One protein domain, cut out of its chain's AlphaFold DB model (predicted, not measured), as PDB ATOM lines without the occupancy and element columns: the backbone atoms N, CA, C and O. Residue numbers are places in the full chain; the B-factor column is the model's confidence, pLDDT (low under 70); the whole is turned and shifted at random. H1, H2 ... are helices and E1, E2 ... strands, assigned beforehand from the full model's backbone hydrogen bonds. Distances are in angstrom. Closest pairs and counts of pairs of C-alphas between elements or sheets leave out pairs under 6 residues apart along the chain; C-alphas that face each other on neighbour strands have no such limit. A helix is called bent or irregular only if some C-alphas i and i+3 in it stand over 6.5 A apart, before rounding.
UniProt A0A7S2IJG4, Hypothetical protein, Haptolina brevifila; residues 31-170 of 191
ATOM      1  N   ILE A  31      29.393 -53.679   6.721       91.31
ATOM      2  CA  ILE A  31      28.551 -53.608   5.519       91.31
ATOM      3  C   ILE A  31      28.412 -52.133   5.110       91.31
ATOM      4  O   ILE A  31      27.747 -51.361   5.814       91.31
ATOM      5  N   PRO A  32      29.026 -51.700   3.994       93.19
ATOM      6  CA  PRO A  32      28.884 -50.336   3.496       93.19
ATOM      7  C   PRO A  32      27.427 -50.005   3.163       93.19
ATOM      8  O   PRO A  32      26.734 -50.819   2.550       93.19
ATOM      9  N   LEU A  33      26.990 -48.796   3.527       95.25
ATOM     10  CA  LEU A  33      25.664 -48.274   3.200       95.25
ATOM     11  C   LEU A  33      25.786 -47.016   2.334       95.25
ATOM     12  O   LEU A  33      26.344 -46.005   2.758       95.25
ATOM     13  N   ALA A  34      25.222 -47.052   1.128       96.44
ATOM     14  CA  ALA A  34      25.095 -45.890   0.256       96.44
ATOM     15  C   ALA A  34      23.690 -45.287   0.391       96.44
ATOM     16  O   ALA A  34      22.704 -45.866  -0.069       96.44
ATOM     17  N   ILE A  35      23.589 -44.127   1.041       96.69
ATOM     18  CA  ILE A  35      22.303 -43.468   1.311       96.69
ATOM     19  C   ILE A  35      21.695 -42.931   0.009       96.69
ATOM     20  O   ILE A  35      22.308 -42.110  -0.673       96.69
ATOM     21  N   LYS A  36      20.474 -43.371  -0.320       96.62
ATOM     22  CA  LYS A  36      19.716 -42.923  -1.502       96.62
ATOM     23  C   LYS A  36      18.797 -41.744  -1.194       96.62
ATOM     24  O   LYS A  36      18.543 -40.914  -2.060       96.62
ATOM     25  N   GLY A  37      18.282 -41.685   0.030       96.19
ATOM     26  CA  GLY A  37      17.366 -40.643   0.471       96.19
ATOM     27  C   GLY A  37      16.804 -40.931   1.854       96.19
ATOM     28  O   GLY A  37      17.040 -41.997   2.424       96.19
ATOM     29  N   TYR A  38      16.060 -39.973   2.388       96.88
ATOM     30  CA  TYR A  38      15.418 -40.085   3.688       96.88
ATOM     31  C   TYR A  38      14.132 -39.256   3.724       96.88
ATOM     32  O   TYR A  38      13.975 -38.316   2.946       96.88
ATOM     33  N   GLU A  39      13.231 -39.603   4.635       95.88
ATOM     34  CA  GLU A  39      11.968 -38.900   4.852       95.88
ATOM     35  C   GLU A  39      11.609 -38.859   6.342       95.88
ATOM     36  O   GLU A  39      11.938 -39.778   7.098       95.88
ATOM     37  N   GLU A  40      10.950 -37.777   6.765       93.44
ATOM     38  CA  GLU A  40      10.313 -37.702   8.083       93.44
ATOM     39  C   GLU A  40       9.098 -38.633   8.084       93.44
ATOM     40  O   GLU A  40       8.257 -38.574   7.185       93.44
ATOM     41  N   VAL A  41       9.006 -39.493   9.093       91.38
ATOM     42  CA  VAL A  41       7.887 -40.416   9.282       91.38
ATOM     43  C   VAL A  41       7.315 -40.267  10.680       91.38
ATOM     44  O   VAL A  41       7.988 -39.815  11.607       91.38
ATOM     45  N   THR A  42       6.071 -40.702  10.857       88.25
ATOM     46  CA  THR A  42       5.492 -40.848  12.192       88.25
ATOM     47  C   THR A  42       6.292 -41.872  12.989       88.25
ATOM     48  O   THR A  42       6.587 -42.962  12.497       88.25
ATOM     49  N   CYS A  43       6.644 -41.515  14.222       79.75
ATOM     50  CA  CYS A  43       7.427 -42.383  15.081       79.75
ATOM     51  C   CYS A  43       6.660 -43.663  15.447       79.75
ATOM     52  O   CYS A  43       5.585 -43.564  16.045       79.75
ATOM     53  N   PRO A  44       7.202 -44.852  15.134       78.62
ATOM     54  CA  PRO A  44       6.607 -46.111  15.553       78.62
ATOM     55  C   PRO A  44       6.790 -46.304  17.073       78.62
ATOM     56  O   PRO A  44       7.710 -45.742  17.682       78.62
ATOM     57  N   GLU A  45       5.895 -47.063  17.709       71.31
ATOM     58  CA  GLU A  45       5.839 -47.185  19.177       71.31
ATOM     59  C   GLU A  45       7.107 -47.836  19.760       71.31
ATOM     60  O   GLU A  45       7.519 -47.541  20.878       71.31
ATOM     61  N   GLU A  46       7.796 -48.666  18.983       65.19
ATOM     62  CA  GLU A  46       9.010 -49.377  19.383       65.19
ATOM     63  C   GLU A  46      10.176 -48.419  19.670       65.19
ATOM     64  O   GLU A  46      10.975 -48.658  20.580       65.19
ATOM     65  N   LEU A  47      10.250 -47.297  18.944       64.62
ATOM     66  CA  LEU A  47      11.254 -46.257  19.188       64.62
ATOM     67  C   LEU A  47      10.892 -45.397  20.410       64.62
ATOM     68  O   LEU A  47      11.791 -44.891  21.085       64.62
ATOM     69  N   ARG A  48       9.596 -45.288  20.757       57.91
ATOM     70  CA  ARG A  48       9.101 -44.600  21.975       57.91
ATOM     71  C   ARG A  48       9.566 -45.258  23.263       57.91
ATOM     72  O   ARG A  48       9.640 -44.598  24.294       57.91
ATOM     73  N   GLN A  49       9.924 -46.535  23.198       52.06
ATOM     74  CA  GLN A  49      10.368 -47.318  24.348       52.06
ATOM     75  C   GLN A  49      11.897 -47.342  24.519       52.06
ATOM     76  O   GLN A  49      12.398 -48.007  25.421       52.06
ATOM     77  N   GLY A  50      12.651 -46.620  23.681       51.50
ATOM     78  CA  GLY A  50      14.107 -46.503  23.815       51.50
ATOM     79  C   GLY A  50      14.907 -47.704  23.309       51.50
ATOM     80  O   GLY A  50      16.049 -47.894  23.730       51.50
ATOM     81  N   ARG A  51      14.346 -48.516  22.401       49.31
ATOM     82  CA  ARG A  51      15.133 -49.524  21.671       49.31
ATOM     83  C   ARG A  51      16.098 -48.849  20.685       49.31
ATOM     84  O   ARG A  51      15.911 -47.693  20.316       49.31
ATOM     85  N   ALA A  52      17.164 -49.566  20.313       53.09
ATOM     86  CA  ALA A  52      18.258 -49.082  19.462       53.09
ATOM     87  C   ALA A  52      17.746 -48.256  18.263       53.09
ATOM     88  O   ALA A  52      16.954 -48.747  17.466       53.09
ATOM     89  N   GLY A  53      18.165 -46.991  18.173       52.31
ATOM     90  CA  GLY A  53      17.463 -45.986  17.356       52.31
ATOM     91  C   GLY A  53      17.504 -44.560  17.920       52.31
ATOM     92  O   GLY A  53      17.243 -43.597  17.200       52.31
ATOM     93  N   GLY A  54      17.837 -44.434  19.211       54.09
ATOM     94  CA  GLY A  54      17.715 -43.203  19.994       54.09
ATOM     95  C   GLY A  54      16.462 -43.242  20.872       54.09
ATOM     96  O   GLY A  54      15.420 -43.744  20.461       54.09
ATOM     97  N   ALA A  55      16.559 -42.749  22.109       52.44
ATOM     98  CA  ALA A  55      15.410 -42.714  23.006       52.44
ATOM     99  C   ALA A  55      14.449 -41.593  22.594       52.44
ATOM    100  O   ALA A  55      14.790 -40.412  22.699       52.44
ATOM    101  N   LEU A  56      13.243 -41.963  22.163       52.06
ATOM    102  CA  LEU A  56      12.130 -41.024  22.093       52.06
ATOM    103  C   LEU A  56      11.597 -40.776  23.510       52.06
ATOM    104  O   LEU A  56      11.203 -41.714  24.197       52.06
ATOM    105  N   GLY A  57      11.564 -39.522  23.962       47.66
ATOM    106  CA  GLY A  57      10.937 -39.167  25.239       47.66
ATOM    107  C   GLY A  57      11.697 -38.183  26.131       47.66
ATOM    108  O   GLY A  57      12.838 -37.794  25.875       47.66
ATOM    109  N   ALA A  58      11.004 -37.785  27.205       39.59
ATOM    110  CA  ALA A  58      11.202 -36.597  28.052       39.59
ATOM    111  C   ALA A  58      12.506 -36.518  28.886       39.59
ATOM    112  O   ALA A  58      12.574 -35.753  29.844       39.59
ATOM    113  N   GLY A  59      13.535 -37.285  28.531       47.09
ATOM    114  CA  GLY A  59      14.882 -37.193  29.106       47.09
ATOM    115  C   GLY A  59      16.003 -37.071  28.070       47.09
ATOM    116  O   GLY A  59      17.114 -36.710  28.438       47.09
ATOM    117  N   ALA A  60      15.725 -37.336  26.787       49.97
ATOM    118  CA  ALA A  60      16.722 -37.295  25.714       49.97
ATOM    119  C   ALA A  60      16.701 -35.982  24.911       49.97
ATOM    120  O   ALA A  60      17.650 -35.686  24.194       49.97
ATOM    121  N   GLY A  61      15.634 -35.189  25.034       53.03
ATOM    122  CA  GLY A  61      15.541 -33.830  24.510       53.03
ATOM    123  C   GLY A  61      15.215 -32.889  25.661       53.03
ATOM    124  O   GLY A  61      14.113 -32.936  26.206       53.03
ATOM    125  N   GLY A  62      16.181 -32.074  26.079       55.97
ATOM    126  CA  GLY A  62      15.902 -30.954  26.973       55.97
ATOM    127  C   GLY A  62      14.910 -29.976  26.332       55.97
ATOM    128  O   GLY A  62      14.535 -30.111  25.167       55.97
ATOM    129  N   GLY A  63      14.488 -28.957  27.083       61.50
ATOM    130  CA  GLY A  63      13.749 -27.844  26.485       61.50
ATOM    131  C   GLY A  63      14.486 -27.291  25.262       61.50
ATOM    132  O   GLY A  63      15.690 -27.063  25.343       61.50
ATOM    133  N   GLY A  64      13.775 -27.110  24.149       71.12
ATOM    134  CA  GLY A  64      14.356 -26.652  22.885       71.12
ATOM    135  C   GLY A  64      14.978 -27.739  22.001       71.12
ATOM    136  O   GLY A  64      15.699 -27.397  21.068       71.12
ATOM    137  N   ILE A  65      14.727 -29.031  22.260       78.75
ATOM    138  CA  ILE A  65      15.127 -30.133  21.368       78.75
ATOM    139  C   ILE A  65      13.889 -30.901  20.900       78.75
ATOM    140  O   ILE A  65      13.152 -31.461  21.709       78.75
ATOM    141  N   ALA A  66      13.700 -30.960  19.585       84.94
ATOM    142  CA  ALA A  66      12.699 -31.778  18.919       84.94
ATOM    143  C   ALA A  66      13.289 -33.119  18.473       84.94
ATOM    144  O   ALA A  66      14.450 -33.191  18.068       84.94
ATOM    145  N   GLN A  67      12.473 -34.167  18.507       86.00
ATOM    146  CA  GLN A  67      12.821 -35.522  18.093       86.00
ATOM    147  C   GLN A  67      11.964 -35.929  16.894       86.00
ATOM    148  O   GLN A  67      10.739 -35.961  16.978       86.00
ATOM    149  N   LYS A  68      12.610 -36.238  15.772       88.19
ATOM    150  CA  LYS A  68      11.967 -36.585  14.503       88.19
ATOM    151  C   LYS A  68      12.347 -37.997  14.099       88.19
ATOM    152  O   LYS A  68      13.532 -38.315  14.048       88.19
ATOM    153  N   CYS A  69      11.369 -38.835  13.779       89.25
ATOM    154  CA  CYS A  69      11.666 -40.147  13.223       89.25
ATOM    155  C   CYS A  69      11.953 -40.037  11.736       89.25
ATOM    156  O   CYS A  69      11.208 -39.416  10.980       89.25
ATOM    157  N   VAL A  70      13.061 -40.641  11.328       92.50
ATOM    158  CA  VAL A  70      13.572 -40.542   9.971       92.50
ATOM    159  C   VAL A  70      13.719 -41.939   9.408       92.50
ATOM    160  O   VAL A  70      14.464 -42.760   9.948       92.50
ATOM    161  N   LYS A  71      13.023 -42.197   8.302       94.62
ATOM    162  CA  LYS A  71      13.229 -43.395   7.495       94.62
ATOM    163  C   LYS A  71      14.301 -43.108   6.465       94.62
ATOM    164  O   LYS A  71      14.162 -42.187   5.665       94.62
ATOM    165  N   VAL A  72      15.359 -43.904   6.474       96.38
ATOM    166  CA  VAL A  72      16.473 -43.789   5.533       96.38
ATOM    167  C   VAL A  72      16.427 -44.963   4.575       96.38
ATOM    168  O   VAL A  72      16.336 -46.105   5.011       96.38
ATOM    169  N   ASN A  73      16.514 -44.681   3.278       97.50
ATOM    170  CA  ASN A  73      16.646 -45.686   2.231       97.50
ATOM    171  C   ASN A  73      18.105 -45.723   1.771       97.50
ATOM    172  O   ASN A  73      18.676 -44.687   1.417       97.50
ATOM    173  N   ALA A  74      18.712 -46.907   1.757       97.44
ATOM    174  CA  ALA A  74      20.113 -47.094   1.395       97.44
ATOM    175  C   ALA A  74      20.318 -48.362   0.560       97.44
ATOM    176  O   ALA A  74      19.524 -49.296   0.621       97.44
ATOM    177  N   GLN A  75      21.402 -48.393  -0.211       97.62
ATOM    178  CA  GLN A  75      21.932 -49.617  -0.805       97.62
ATOM    179  C   GLN A  75      22.990 -50.203   0.130       97.62
ATOM    180  O   GLN A  75      23.921 -49.496   0.520       97.62
ATOM    181  N   ALA A  76      22.839 -51.471   0.493       96.00
ATOM    182  CA  ALA A  76      23.783 -52.221   1.308       96.00
ATOM    183  C   ALA A  76      24.589 -53.201   0.450       96.00
ATOM    184  O   ALA A  76      24.005 -53.941  -0.343       96.00
ATOM    185  N   SER A  77      25.906 -53.242   0.674       94.44
ATOM    186  CA  SER A  77      26.832 -54.162   0.002       94.44
ATOM    187  C   SER A  77      27.309 -55.247   0.972       94.44
ATOM    188  O   SER A  77      28.269 -55.067   1.722       94.44
ATOM    189  N   ASN A  78      26.601 -56.376   1.021       91.81
ATOM    190  CA  ASN A  78      26.894 -57.474   1.943       91.81
ATOM    191  C   ASN A  78      27.767 -58.551   1.278       91.81
ATOM    192  O   ASN A  78      27.270 -59.477   0.627       91.81
ATOM    193  N   GLY A  79      29.078 -58.461   1.502       88.06
ATOM    194  CA  GLY A  79      30.070 -59.413   0.988       88.06
ATOM    195  C   GLY A  79      30.138 -60.760   1.719       88.06
ATOM    196  O   GLY A  79      30.854 -61.646   1.262       88.06
ATOM    197  N   SER A  80      29.396 -60.953   2.818       84.56
ATOM    198  CA  SER A  80      29.527 -62.146   3.675       84.56
ATOM    199  C   SER A  80      28.947 -63.436   3.071       84.56
ATOM    200  O   SER A  80      29.095 -64.515   3.644       84.56
ATOM    201  N   GLY A  81      28.232 -63.340   1.942       84.75
ATOM    202  CA  GLY A  81      27.601 -64.482   1.267       84.75
ATOM    203  C   GLY A  81      26.409 -65.099   2.013       84.75
ATOM    204  O   GLY A  81      25.853 -66.095   1.555       84.75
ATOM    205  N   LYS A  82      25.990 -64.515   3.142       87.19
ATOM    206  CA  LYS A  82      24.869 -64.977   3.975       87.19
ATOM    207  C   LYS A  82      23.930 -63.827   4.336       87.19
ATOM    208  O   LYS A  82      24.307 -62.659   4.276       87.19
ATOM    209  N   LEU A  83      22.708 -64.175   4.739       89.12
ATOM    210  CA  LEU A  83      21.781 -63.224   5.347       89.12
ATOM    211  C   LEU A  83      22.368 -62.729   6.672       89.12
ATOM    212  O   LEU A  83      22.706 -63.536   7.540       89.12
ATOM    213  N   VAL A  84      22.454 -61.415   6.823       88.31
ATOM    214  CA  VAL A  84      22.808 -60.757   8.081       88.31
ATOM    215  C   VAL A  84      21.520 -60.318   8.766       88.31
ATOM    216  O   VAL A  84      20.613 -59.840   8.090       88.31
ATOM    217  N   LYS A  85      21.427 -60.498  10.085       88.06
ATOM    218  CA  LYS A  85      20.288 -60.074  10.906       88.06
ATOM    219  C   LYS A  85      20.750 -59.134  12.008       88.06
ATOM    220  O   LYS A  85      21.902 -59.231  12.427       88.06
ATOM    221  N   ASP A  86      19.845 -58.268  12.454       85.38
ATOM    222  CA  ASP A  86      20.044 -57.392  13.613       85.38
ATOM    223  C   ASP A  86      21.338 -56.565  13.508       85.38
ATOM    224  O   ASP A  86      22.146 -56.485  14.437       85.38
ATOM    225  N   ALA A  87      21.575 -55.977  12.331       88.44
ATOM    226  CA  ALA A  87      22.777 -55.196  12.081       88.44
ATOM    227  C   ALA A  87      22.630 -53.787  12.663       88.44
ATOM    228  O   ALA A  87      21.702 -53.054  12.316       88.44
ATOM    229  N   GLY A  88      23.575 -53.385  13.512       88.56
ATOM    230  CA  GLY A  88      23.617 -52.036  14.068       88.56
ATOM    231  C   GLY A  88      24.121 -51.037  13.034       88.56
ATOM    232  O   GLY A  88      25.092 -51.314  12.337       88.56
ATOM    233  N   VAL A  89      23.495 -49.869  12.931       90.19
ATOM    234  CA  VAL A  89      23.930 -48.798  12.022       90.19
ATOM    235  C   VAL A  89      24.778 -47.783  12.778       90.19
ATOM    236  O   VAL A  89      24.383 -47.311  13.843       90.19
ATOM    237  N   PHE A  90      25.925 -47.446  12.197       88.50
ATOM    238  CA  PHE A  90      26.945 -46.547  12.733       88.50
ATOM    239  C   PHE A  90      27.301 -45.484  11.703       88.50
ATOM    240  O   PHE A  90      27.086 -45.672  10.501       88.50
ATOM    241  N   GLY A  91      27.870 -44.376  12.165       88.00
ATOM    242  CA  GLY A  91      28.278 -43.267  11.318       88.00
ATOM    243  C   GLY A  91      27.870 -41.934  11.917       88.00
ATOM    244  O   GLY A  91      27.582 -41.822  13.107       88.00
ATOM    245  N   ILE A  92      27.856 -40.904  11.076       87.56
ATOM    246  CA  ILE A  92      27.565 -39.554  11.535       87.56
ATOM    247  C   ILE A  92      26.469 -38.923  10.694       87.56
ATOM    248  O   ILE A  92      26.462 -39.037   9.468       87.56
ATOM    249  N   VAL A  93      25.532 -38.268  11.376       89.50
ATOM    250  CA  VAL A  93      24.413 -37.572  10.752       89.50
ATOM    251  C   VAL A  93      24.352 -36.161  11.316       89.50
ATOM    252  O   VAL A  93      24.226 -35.986  12.527       89.50
ATOM    253  N   TYR A  94      24.432 -35.166  10.438       90.38
ATOM    254  CA  TYR A  94      24.436 -33.753  10.805       90.38
ATOM    255  C   TYR A  94      23.285 -32.993  10.166       90.38
ATOM    256  O   TYR A  94      22.897 -33.278   9.030       90.38
ATOM    257  N   GLY A  95      22.799 -31.976  10.868       90.12
ATOM    258  CA  GLY A  95      21.968 -30.933  10.294       90.12
ATOM    259  C   GLY A  95      22.800 -30.027   9.398       90.12
ATOM    260  O   GLY A  95      23.809 -29.475   9.828       90.12
ATOM    261  N   LYS A  96      22.395 -29.822   8.143       89.81
ATOM    262  CA  LYS A  96      23.091 -28.875   7.252       89.81
ATOM    263  C   LYS A  96      22.937 -27.426   7.708       89.81
ATOM    264  O   LYS A  96      23.765 -26.589   7.368       89.81
ATOM    265  N   GLN A  97      21.848 -27.131   8.411       86.31
ATOM    266  CA  GLN A  97      21.488 -25.790   8.851       86.31
ATOM    267  C   GLN A  97      22.383 -25.296   9.991       86.31
ATOM    268  O   GLN A  97      22.824 -24.150   9.961       86.31
ATOM    269  N   ASP A  98      22.629 -26.141  10.990       83.19
ATOM    270  CA  ASP A  98      23.353 -25.789  12.214       83.19
ATOM    271  C   ASP A  98      24.720 -26.482  12.332       83.19
ATOM    272  O   ASP A  98      25.526 -26.096  13.175       83.19
ATOM    273  N   GLY A  99      25.009 -27.468  11.476       82.88
ATOM    274  CA  GLY A  99      26.236 -28.264  11.527       82.88
ATOM    275  C   GLY A  99      26.303 -29.190  12.742       82.88
ATOM    276  O   GLY A  99      27.354 -29.775  13.001       82.88
ATOM    277  N   MET A 100      25.208 -29.313  13.495       83.31
ATOM    278  CA  MET A 100      25.157 -30.094  14.723       83.31
ATOM    279  C   MET A 100      24.818 -31.543  14.406       83.31
ATOM    280  O   MET A 100      24.089 -31.843  13.456       83.31
ATOM    281  N   SER A 101      25.363 -32.466  15.196       85.12
ATOM    282  CA  SER A 101      24.986 -33.870  15.078       85.12
ATOM    283  C   SER A 101      23.544 -34.040  15.532       85.12
ATOM    284  O   SER A 101      23.171 -33.594  16.617       85.12
ATOM    285  N   VAL A 102      22.743 -34.709  14.702       87.12
ATOM    286  CA  VAL A 102      21.344 -35.022  15.024       87.12
ATOM    287  C   VAL A 102      21.217 -36.326  15.809       87.12
ATOM    288  O   VAL A 102      20.114 -36.775  16.105       87.12
ATOM    289  N   LEU A 103      22.338 -36.972  16.131       84.12
ATOM    290  CA  LEU A 103      22.365 -38.201  16.908       84.12
ATOM    291  C   LEU A 103      22.518 -37.846  18.388       84.12
ATOM    292  O   LEU A 103      23.515 -37.244  18.795       84.12
ATOM    293  N   GLY A 104      21.554 -38.256  19.217       70.06
ATOM    294  CA  GLY A 104      21.518 -37.859  20.631       70.06
ATOM    295  C   GLY A 104      22.735 -38.283  21.459       70.06
ATOM    296  O   GLY A 104      23.062 -37.633  22.446       70.06
ATOM    297  N   ASN A 105      23.455 -39.315  21.016       66.94
ATOM    298  CA  ASN A 105      24.628 -39.856  21.707       66.94
ATOM    299  C   ASN A 105      25.961 -39.222  21.252       66.94
ATOM    300  O   ASN A 105      27.020 -39.642  21.710       66.94
ATOM    301  N   GLY A 106      25.934 -38.230  20.353       62.44
ATOM    302  CA  GLY A 106      27.140 -37.652  19.752       62.44
ATOM    303  C   GLY A 106      26.954 -36.214  19.277       62.44
ATOM    304  O   GLY A 106      27.393 -35.879  18.180       62.44
ATOM    305  N   GLN A 107      26.277 -35.375  20.069       61.72
ATOM    306  CA  GLN A 107      25.898 -34.003  19.687       61.72
ATOM    307  C   GLN A 107      27.089 -33.077  19.365       61.72
ATOM    308  O   GLN A 107      26.912 -32.074  18.679       61.72
ATOM    309  N   ASP A 108      28.302 -33.399  19.829       61.16
ATOM    310  CA  ASP A 108      29.505 -32.596  19.578       61.16
ATOM    311  C   ASP A 108      30.124 -32.819  18.187       61.16
ATOM    312  O   ASP A 108      31.031 -32.074  17.807       61.16
ATOM    313  N   GLY A 109      29.664 -33.831  17.439       59.94
ATOM    314  CA  GLY A 109      30.137 -34.130  16.085       59.94
ATOM    315  C   GLY A 109      31.600 -34.569  15.992       59.94
ATOM    316  O   GLY A 109      32.144 -34.709  14.899       59.94
ATOM    317  N   LYS A 110      32.290 -34.757  17.119       64.06
ATOM    318  CA  LYS A 110      33.723 -35.089  17.111       64.06
ATOM    319  C   LYS A 110      33.962 -36.588  17.052       64.06
ATOM    320  O   LYS A 110      35.015 -37.010  16.578       64.06
ATOM    321  N   ASN A 111      32.992 -37.377  17.507       61.19
ATOM    322  CA  ASN A 111      33.055 -38.830  17.559       61.19
ATOM    323  C   ASN A 111      31.809 -39.449  16.913       61.19
ATOM    324  O   ASN A 111      30.748 -38.828  16.870       61.19
ATOM    325  N   ASP A 112      31.951 -40.679  16.417       60.25
ATOM    326  CA  ASP A 112      30.811 -41.512  16.020       60.25
ATOM    327  C   ASP A 112      29.873 -41.657  17.231       60.25
ATOM    328  O   ASP A 112      30.337 -41.945  18.339       60.25
ATOM    329  N   ALA A 113      28.569 -41.436  17.039       63.94
ATOM    330  CA  ALA A 113      27.572 -41.501  18.111       63.94
ATOM    331  C   ALA A 113      27.299 -42.947  18.580       63.94
ATOM    332  O   ALA A 113      26.391 -43.196  19.378       63.94
ATOM    333  N   GLY A 114      28.078 -43.906  18.072       75.69
ATOM    334  CA  GLY A 114      27.865 -45.321  18.277       75.69
ATOM    335  C   GLY A 114      26.709 -45.811  17.417       75.69
ATOM    336  O   GLY A 114      26.367 -45.234  16.385       75.69
ATOM    337  N   GLN A 115      26.103 -46.909  17.845       82.50
ATOM    338  CA  GLN A 115      24.976 -47.480  17.132       82.50
ATOM    339  C   GLN A 115      23.754 -46.562  17.261       82.50
ATOM    340  O   GLN A 115      23.234 -46.377  18.362       82.50
ATOM    341  N   PHE A 116      23.272 -46.021  16.143       84.12
ATOM    342  CA  PHE A 116      22.135 -45.097  16.133       84.12
ATOM    343  C   PHE A 116      20.876 -45.660  15.472       84.12
ATOM    344  O   PHE A 116      19.821 -45.053  15.606       84.12
ATOM    345  N   ALA A 117      20.959 -46.799  14.782       88.25
ATOM    346  CA  ALA A 117      19.800 -47.515  14.248       88.25
ATOM    347  C   ALA A 117      20.047 -49.027  14.202       88.25
ATOM    348  O   ALA A 117      21.142 -49.504  14.516       88.25
ATOM    349  N   MET A 118      19.023 -49.769  13.790       87.19
ATOM    350  CA  MET A 118      19.078 -51.202  13.513       87.19
ATOM    351  C   MET A 118      18.489 -51.498  12.136       87.19
ATOM    352  O   MET A 118      17.551 -50.830  11.698       87.19
ATOM    353  N   ILE A 119      19.044 -52.507  11.469       89.69
ATOM    354  CA  ILE A 119      18.488 -53.116  10.262       89.69
ATOM    355  C   ILE A 119      18.166 -54.572  10.585       89.69
ATOM    356  O   ILE A 119      19.068 -55.352  10.896       89.69
ATOM    357  N   ASP A 120      16.893 -54.946  10.457       88.19
ATOM    358  CA  ASP A 120      16.411 -56.289  10.799       88.19
ATOM    359  C   ASP A 120      17.097 -57.376   9.972       88.19
ATOM    360  O   ASP A 120      17.470 -58.432  10.485       88.19
ATOM    361  N   SER A 121      17.265 -57.130   8.668       90.69
ATOM    362  CA  SER A 121      17.948 -58.072   7.790       90.69
ATOM    363  C   SER A 121      18.583 -57.421   6.566       90.69
ATOM    364  O   SER A 121      18.029 -56.494   5.978       90.69
ATOM    365  N   ILE A 122      19.744 -57.941   6.174       92.31
ATOM    366  CA  ILE A 122      20.489 -57.528   4.984       92.31
ATOM    367  C   ILE A 122      20.788 -58.787   4.153       92.31
ATOM    368  O   ILE A 122      21.574 -59.638   4.593       92.31
ATOM    369  N   PRO A 123      20.163 -58.945   2.971       94.06
ATOM    370  CA  PRO A 123      20.466 -60.027   2.035       94.06
ATOM    371  C   PRO A 123      21.945 -60.072   1.637       94.06
ATOM    372  O   PRO A 123      22.656 -59.081   1.760       94.06
ATOM    373  N   ALA A 124      22.418 -61.221   1.150       92.62
ATOM    374  CA  ALA A 124      23.759 -61.326   0.573       92.62
ATOM    375  C   ALA A 124      23.847 -60.564  -0.763       92.62
ATOM    376  O   ALA A 124      22.900 -60.585  -1.550       92.62
ATOM    377  N   GLY A 125      24.999 -59.952  -1.040       92.62
ATOM    378  CA  GLY A 125      25.222 -59.129  -2.228       92.62
ATOM    379  C   GLY A 125      24.710 -57.694  -2.071       92.62
ATOM    380  O   GLY A 125      24.677 -57.151  -0.968       92.62
ATOM    381  N   GLU A 126      24.336 -57.076  -3.191       96.12
ATOM    382  CA  GLU A 126      23.761 -55.728  -3.228       96.12
ATOM    383  C   GLU A 126      22.254 -55.782  -2.965       96.12
ATOM    384  O   GLU A 126      21.527 -56.526  -3.629       96.12
ATOM    385  N   SER A 127      21.766 -54.978  -2.022       96.62
ATOM    386  CA  SER A 127      20.340 -54.930  -1.685       96.62
ATOM    387  C   SER A 127      19.884 -53.535  -1.279       96.62
ATOM    388  O   SER A 127      20.646 -52.758  -0.709       96.62
ATOM    389  N   ASP A 128      18.621 -53.227  -1.567       97.06
ATOM    390  CA  ASP A 128      17.977 -52.009  -1.088       97.06
ATOM    391  C   ASP A 128      17.355 -52.280   0.279       97.06
ATOM    392  O   ASP A 128      16.536 -53.188   0.429       97.06
ATOM    393  N   ILE A 129      17.758 -51.492   1.271       95.94
ATOM    394  CA  ILE A 129      17.302 -51.614   2.654       95.94
ATOM    395  C   ILE A 129      16.780 -50.276   3.165       95.94
ATOM    396  O   ILE A 129      17.080 -49.207   2.624       95.94
ATOM    397  N   SER A 130      16.008 -50.340   4.245       95.25
ATOM    398  CA  SER A 130      15.600 -49.158   4.991       95.25
ATOM    399  C   SER A 130      15.787 -49.365   6.481       95.25
ATOM    400  O   SER A 130      15.558 -50.464   6.977       95.25
ATOM    401  N   PHE A 131      16.146 -48.299   7.186       92.25
ATOM    402  CA  PHE A 131      16.203 -48.277   8.645       92.25
ATOM    403  C   PHE A 131      15.591 -46.992   9.186       92.25
ATOM    404  O   PHE A 131      15.450 -45.997   8.471       92.25
ATOM    405  N   LEU A 132      15.220 -47.041  10.461       90.81
ATOM    406  CA  LEU A 132      14.614 -45.936  11.186       90.81
ATOM    407  C   LEU A 132      15.546 -45.479  12.298       90.81
ATOM    408  O   LEU A 132      16.134 -46.302  12.998       90.81
ATOM    409  N   PHE A 133      15.653 -44.169  12.474       88.25
ATOM    410  CA  PHE A 133      16.330 -43.581  13.624       88.25
ATOM    411  C   PHE A 133      15.643 -42.291  14.061       88.25
ATOM    412  O   PHE A 133      14.824 -41.723  13.335       88.25
ATOM    413  N   VAL A 134      15.987 -41.836  15.260       87.19
ATOM    414  CA  VAL A 134      15.472 -40.604  15.852       87.19
ATOM    415  C   VAL A 134      16.508 -39.498  15.679       87.19
ATOM    416  O   VAL A 134      17.559 -39.511  16.319       87.19
ATOM    417  N   ALA A 135      16.200 -38.523  14.830       88.44
ATOM    418  CA  ALA A 135      16.973 -37.300  14.691       88.44
ATOM    419  C   ALA A 135      16.581 -36.301  15.787       88.44
ATOM    420  O   ALA A 135      15.401 -36.052  16.026       88.44
ATOM    421  N   GLN A 136      17.575 -35.709  16.436       86.62
ATOM    422  CA  GLN A 136      17.416 -34.616  17.383       86.62
ATOM    423  C   GLN A 136      17.788 -33.302  16.711       86.62
ATOM    424  O   GLN A 136      18.841 -33.199  16.090       86.62
ATOM    425  N   GLN A 137      16.941 -32.291  16.851       86.12
ATOM    426  CA  GLN A 137      17.215 -30.966  16.312       86.12
ATOM    427  C   GLN A 137      16.808 -29.866  17.277       86.12
ATOM    428  O   GLN A 137      15.925 -30.053  18.114       86.12
ATOM    429  N   SER A 138      17.431 -28.701  17.122       83.38
ATOM    430  CA  SER A 138      17.019 -27.504  17.847       83.38
ATOM    431  C   SER A 138      15.584 -27.095  17.486       83.38
ATOM    432  O   SER A 138      15.150 -27.173  16.333       83.38
ATOM    433  N   ASP A 139      14.839 -26.651  18.492       83.69
ATOM    434  CA  ASP A 139      13.480 -26.137  18.364       83.69
ATOM    435  C   ASP A 139      13.289 -24.904  19.250       83.69
ATOM    436  O   ASP A 139      13.964 -24.735  20.263       83.69
ATOM    437  N   ASP A 140      12.349 -24.036  18.879       80.81
ATOM    438  CA  ASP A 140      12.145 -22.756  19.580       80.81
ATOM    439  C   ASP A 140      11.254 -22.900  20.822       80.81
ATOM    440  O   ASP A 140      10.973 -21.924  21.522       80.81
ATOM    441  N   CYS A 141      10.771 -24.110  21.106       78.06
ATOM    442  CA  CYS A 141       9.885 -24.328  22.230       78.06
ATOM    443  C   CYS A 141      10.650 -24.312  23.562       78.06
ATOM    444  O   CYS A 141      11.479 -25.178  23.848       78.06
ATOM    445  N   ILE A 142      10.303 -23.348  24.417       76.12
ATOM    446  CA  ILE A 142      10.837 -23.218  25.775       76.12
ATOM    447  C   ILE A 142       9.803 -23.786  26.759       76.12
ATOM    448  O   ILE A 142       8.721 -23.204  26.900       76.12
ATOM    449  N   PRO A 143      10.093 -24.900  27.458       73.12
ATOM    450  CA  PRO A 143       9.155 -25.470  28.413       73.12
ATOM    451  C   PRO A 143       8.995 -24.539  29.619       73.12
ATOM    452  O   PRO A 143       9.972 -24.048  30.186       73.12
ATOM    453  N   THR A 144       7.755 -24.318  30.046       78.25
ATOM    454  CA  THR A 144       7.431 -23.591  31.282       78.25
ATOM    455  C   THR A 144       6.803 -24.546  32.296       78.25
ATOM    456  O   THR A 144       6.467 -25.686  31.979       78.25
ATOM    457  N   ARG A 145       6.585 -24.093  33.539       72.25
ATOM    458  CA  ARG A 145       5.860 -24.899  34.545       72.25
ATOM    459  C   ARG A 145       4.438 -25.282  34.110       72.25
ATOM    460  O   ARG A 145       3.884 -26.227  34.656       72.25
ATOM    461  N   GLN A 146       3.855 -24.535  33.176       75.00
ATOM    462  CA  GLN A 146       2.473 -24.699  32.723       75.00
ATOM    463  C   GLN A 146       2.393 -25.364  31.341       75.00
ATOM    464  O   GLN A 146       1.428 -26.075  31.083       75.00
ATOM    465  N   ASN A 147       3.413 -25.197  30.490       73.69
ATOM    466  CA  ASN A 147       3.420 -25.694  29.114       73.69
ATOM    467  C   ASN A 147       4.633 -26.589  28.854       73.69
ATOM    468  O   ASN A 147       5.779 -26.158  28.989       73.69
ATOM    469  N   LYS A 148       4.370 -27.829  28.434       75.50
ATOM    470  CA  LYS A 148       5.399 -28.762  27.965       75.50
ATOM    471  C   LYS A 148       5.555 -28.639  26.454       75.50
ATOM    472  O   LYS A 148       4.561 -28.500  25.745       75.50
ATOM    473  N   CYS A 149       6.790 -28.729  25.979       76.06
ATOM    474  CA  CYS A 149       7.068 -28.773  24.552       76.06
ATOM    475  C   CYS A 149       6.681 -30.128  23.954       76.06
ATOM    476  O   CYS A 149       6.873 -31.152  24.620       76.06
ATOM    477  N   PRO A 150       6.131 -30.152  22.727       79.06
ATOM    478  CA  PRO A 150       5.886 -31.402  22.026       79.06
ATOM    479  C   PRO A 150       7.219 -32.096  21.743       79.06
ATOM    480  O   PRO A 150       8.193 -31.446  21.370       79.06
ATOM    481  N   VAL A 151       7.253 -33.421  21.896       78.88
ATOM    482  CA  VAL A 151       8.460 -34.225  21.634       78.88
ATOM    483  C   VAL A 151       8.900 -34.080  20.177       78.88
ATOM    484  O   VAL A 151      10.082 -33.919  19.909       78.88
ATOM    485  N   GLU A 152       7.946 -34.047  19.248       78.94
ATOM    486  CA  GLU A 152       8.200 -33.857  17.815       78.94
ATOM    487  C   GLU A 152       8.590 -32.419  17.442       78.94
ATOM    488  O   GLU A 152       8.948 -32.156  16.293       78.94
ATOM    489  N   GLY A 153       8.536 -31.484  18.394       80.75
ATOM    490  CA  GLY A 153       8.783 -30.070  18.159       80.75
ATOM    491  C   GLY A 153       7.735 -29.382  17.294       80.75
ATOM    492  O   GLY A 153       6.682 -29.930  16.970       80.75
ATOM    493  N   THR A 154       8.033 -28.136  16.939       81.69
ATOM    494  CA  THR A 154       7.145 -27.268  16.147       81.69
ATOM    495  C   THR A 154       7.623 -27.042  14.711       81.69
ATOM    496  O   THR A 154       6.865 -26.553  13.873       81.69
ATOM    497  N   LYS A 155       8.869 -27.420  14.411       86.50
ATOM    498  CA  LYS A 155       9.512 -27.268  13.099       86.50
ATOM    499  C   LYS A 155       9.524 -28.584  12.308       86.50
ATOM    500  O   LYS A 155       9.546 -29.658  12.916       86.50
ATOM    501  N   PRO A 156       9.539 -28.524  10.962       89.94
ATOM    502  CA  PRO A 156       9.788 -29.703  10.134       89.94
ATOM    503  C   PRO A 156      11.211 -30.239  10.348       89.94
ATOM    504  O   PRO A 156      12.084 -29.512  10.837       89.94
ATOM    505  N   LEU A 157      11.449 -31.496   9.966       90.94
ATOM    506  CA  LEU A 157      12.789 -32.081   9.941       90.94
ATOM    507  C   LEU A 157      13.749 -31.220   9.103       90.94
ATOM    508  O   LEU A 157      13.461 -30.842   7.965       90.94
ATOM    509  N   MET A 158      14.909 -30.920   9.678       92.12
ATOM    510  CA  MET A 158      15.986 -30.214   8.993       92.12
ATOM    511  C   MET A 158      16.647 -31.071   7.908       92.12
ATOM    512  O   MET A 158      16.451 -32.281   7.798       92.12
ATOM    513  N   THR A 159      17.479 -30.445   7.084       94.88
ATOM    514  CA  THR A 159      18.164 -31.171   6.016       94.88
ATOM    515  C   THR A 159      19.327 -31.940   6.616       94.88
ATOM    516  O   THR A 159      20.198 -31.346   7.243       94.88
ATOM    517  N   LEU A 160      19.370 -33.247   6.388       94.69
ATOM    518  CA  LEU A 160      20.374 -34.132   6.952       94.69
ATOM    519  C   LEU A 160      21.525 -34.369   5.974       94.69
ATOM    520  O   LEU A 160      21.354 -34.411   4.752       94.69
ATOM    521  N   GLN A 161      22.713 -34.549   6.533       93.94
ATOM    522  CA  GLN A 161      23.915 -34.987   5.845       93.94
ATOM    523  C   GLN A 161      24.449 -36.235   6.537       93.94
ATOM    524  O   GLN A 161      24.688 -36.224   7.740       93.94
ATOM    525  N   PHE A 162      24.630 -37.297   5.759       93.06
ATOM    526  CA  PHE A 162      25.096 -38.596   6.228       93.06
ATOM    527  C   PHE A 162      26.559 -38.782   5.842       93.06
ATOM    528  O   PHE A 162      26.920 -38.611   4.677       93.06
ATOM    529  N   GLU A 163      27.394 -39.169   6.799       90.56
ATOM    530  CA  GLU A 163      28.818 -39.399   6.593       90.56
ATOM    531  C   GLU A 163      29.253 -40.726   7.203       90.56
ATOM    532  O   GLU A 163      28.911 -41.052   8.339       90.56
ATOM    533  N   LYS A 164      30.060 -41.480   6.444       87.38
ATOM    534  CA  LYS A 164      30.684 -42.739   6.892       87.38
ATOM    535  C   LYS A 164      29.675 -43.768   7.428       87.38
ATOM    536  O   LYS A 164      30.009 -44.543   8.320       87.38
ATOM    537  N   VAL A 165      28.456 -43.769   6.888       91.19
ATOM    538  CA  VAL A 165      27.391 -44.657   7.354       91.19
ATOM    539  C   VAL A 165      27.672 -46.095   6.936       91.19
ATOM    540  O   VAL A 165      27.967 -46.378   5.772       91.19
ATOM    541  N   LYS A 166      27.580 -47.007   7.898       92.12
ATOM    542  CA  LYS A 166      27.772 -48.444   7.695       92.12
ATOM    543  C   LYS A 166      26.915 -49.243   8.663       92.12
ATOM    544  O   LYS A 166      26.599 -48.765   9.751       92.12
ATOM    545  N   ALA A 167      26.574 -50.465   8.282       91.81
ATOM    546  CA  ALA A 167      26.004 -51.434   9.201       91.81
ATOM    547  C   ALA A 167      27.109 -52.360   9.716       91.81
ATOM    548  O   ALA A 167      28.004 -52.739   8.963       91.81
ATOM    549  N   ILE A 168      27.051 -52.716  10.995       88.62
ATOM    550  CA  ILE A 168      27.942 -53.689  11.614       88.62
ATOM    551  C   ILE A 168      27.111 -54.856  12.131       88.62
ATOM    552  O   ILE A 168      26.207 -54.681  12.949       88.62
ATOM    553  N   SER A 169      27.440 -56.060  11.666       85.19
ATOM    554  CA  SER A 169      26.898 -57.304  12.212       85.19
ATOM    555  C   SER A 169      27.841 -57.839  13.283       85.19
ATOM    556  O   SER A 169      28.966 -58.236  12.979       85.19
ATOM    557  N   TYR A 170      27.377 -57.907  14.531       74.19
ATOM    558  CA  TYR A 170      28.119 -58.600  15.583       74.19
ATOM    559  C   TYR A 170      27.818 -60.106  15.531       74.19
ATOM    560  O   TYR A 170      26.646 -60.486  15.501       74.19
TER     561      TYR A 170
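What this domain is: This is residues 31 to 170 of the 191 residues of the protein "Hypothetical protein" of Haptolina brevifila (UniProt A0A7S2IJG4). One antiparallel sheet of six strands curls back on itself like a flattened, nearly closed barrel: E4, E3 and E6 face E2 and E5, E1 is the hinge, and edge strands E4 and E5 come close along the open seam. Long loops lie between the strands, and residues 139 to 159 reach farthest out, their C-alphas 12 to 30 A from the mean of all C-alphas. The printed part has 140 residues, with one short helix and six strands in the order E1, H1, E2, E3, E4, E5, E6; the sheet's order is E4, E3, E6, E1, E2, E5, and the class is mostly strand. The whole is compact, with a radius of gyration of the C-alphas of 15.4 A, yet only just elongated, spanning 56 by 28 by 23 A.

Where its parts are: Find C-alpha 31 at (28.551, -53.608, 5.519); from there E1 runs 24.8 A to residue 41 and bends by 73 degrees at residue 36. H1 is residues 45 to 48. E2, residues 65 to 78, begins at C-alpha 65 at (15.127, -30.133, 21.368) and is 35.5 A long. E3, residues 84 to 95, is 29.9 A long, and E4 is residues 117 to 122. E5, residues 125 to 138, is 38.3 A long. E6 covers residues 160 to 168, is 21.5 A long and ends at C-alpha 168 at (27.942, -53.689, 11.614).

How they stand to each other: Start with the folded sheet, one sheet bent back into two leaves that face each other. Its hinge E1 is staggered: residues 31 to 32 pair with E6, where N 31 and O 167 are 2.8 A apart, and residues 33 to 41 pair with E2, where N 39 and O 71 are 2.9 A apart. In one leaf, E2 and E5 are antiparallel at 165 degrees, with N 70 and O 133 at 2.9 A. In the other, N 90 of E3 and O 166 of E6 are 2.9 A apart. E3 and E4 form a hairpin, with N 89 and O 117 at 2.9 A. Look then at the edge strands: the closest C-alphas of E4 and E5, those of Ala 117 and Phe 133, are 5.3 A apart. E1 and E4 are apart. H1 only grazes the sheet, with its residues 47 to 48, and is too short for any O i to N i+4 pair.

The domain as a whole: The two C-alphas farthest apart, those of Gly 81 and Gln 146, are 56.6 A apart. The printed part has no cut. The links H1 to E2, E3 to E4 and E5 to E6 are long. The mean pLDDT of the printed part is 81.5; look for values under 70 at residues 46 to 63 and 105 to 113.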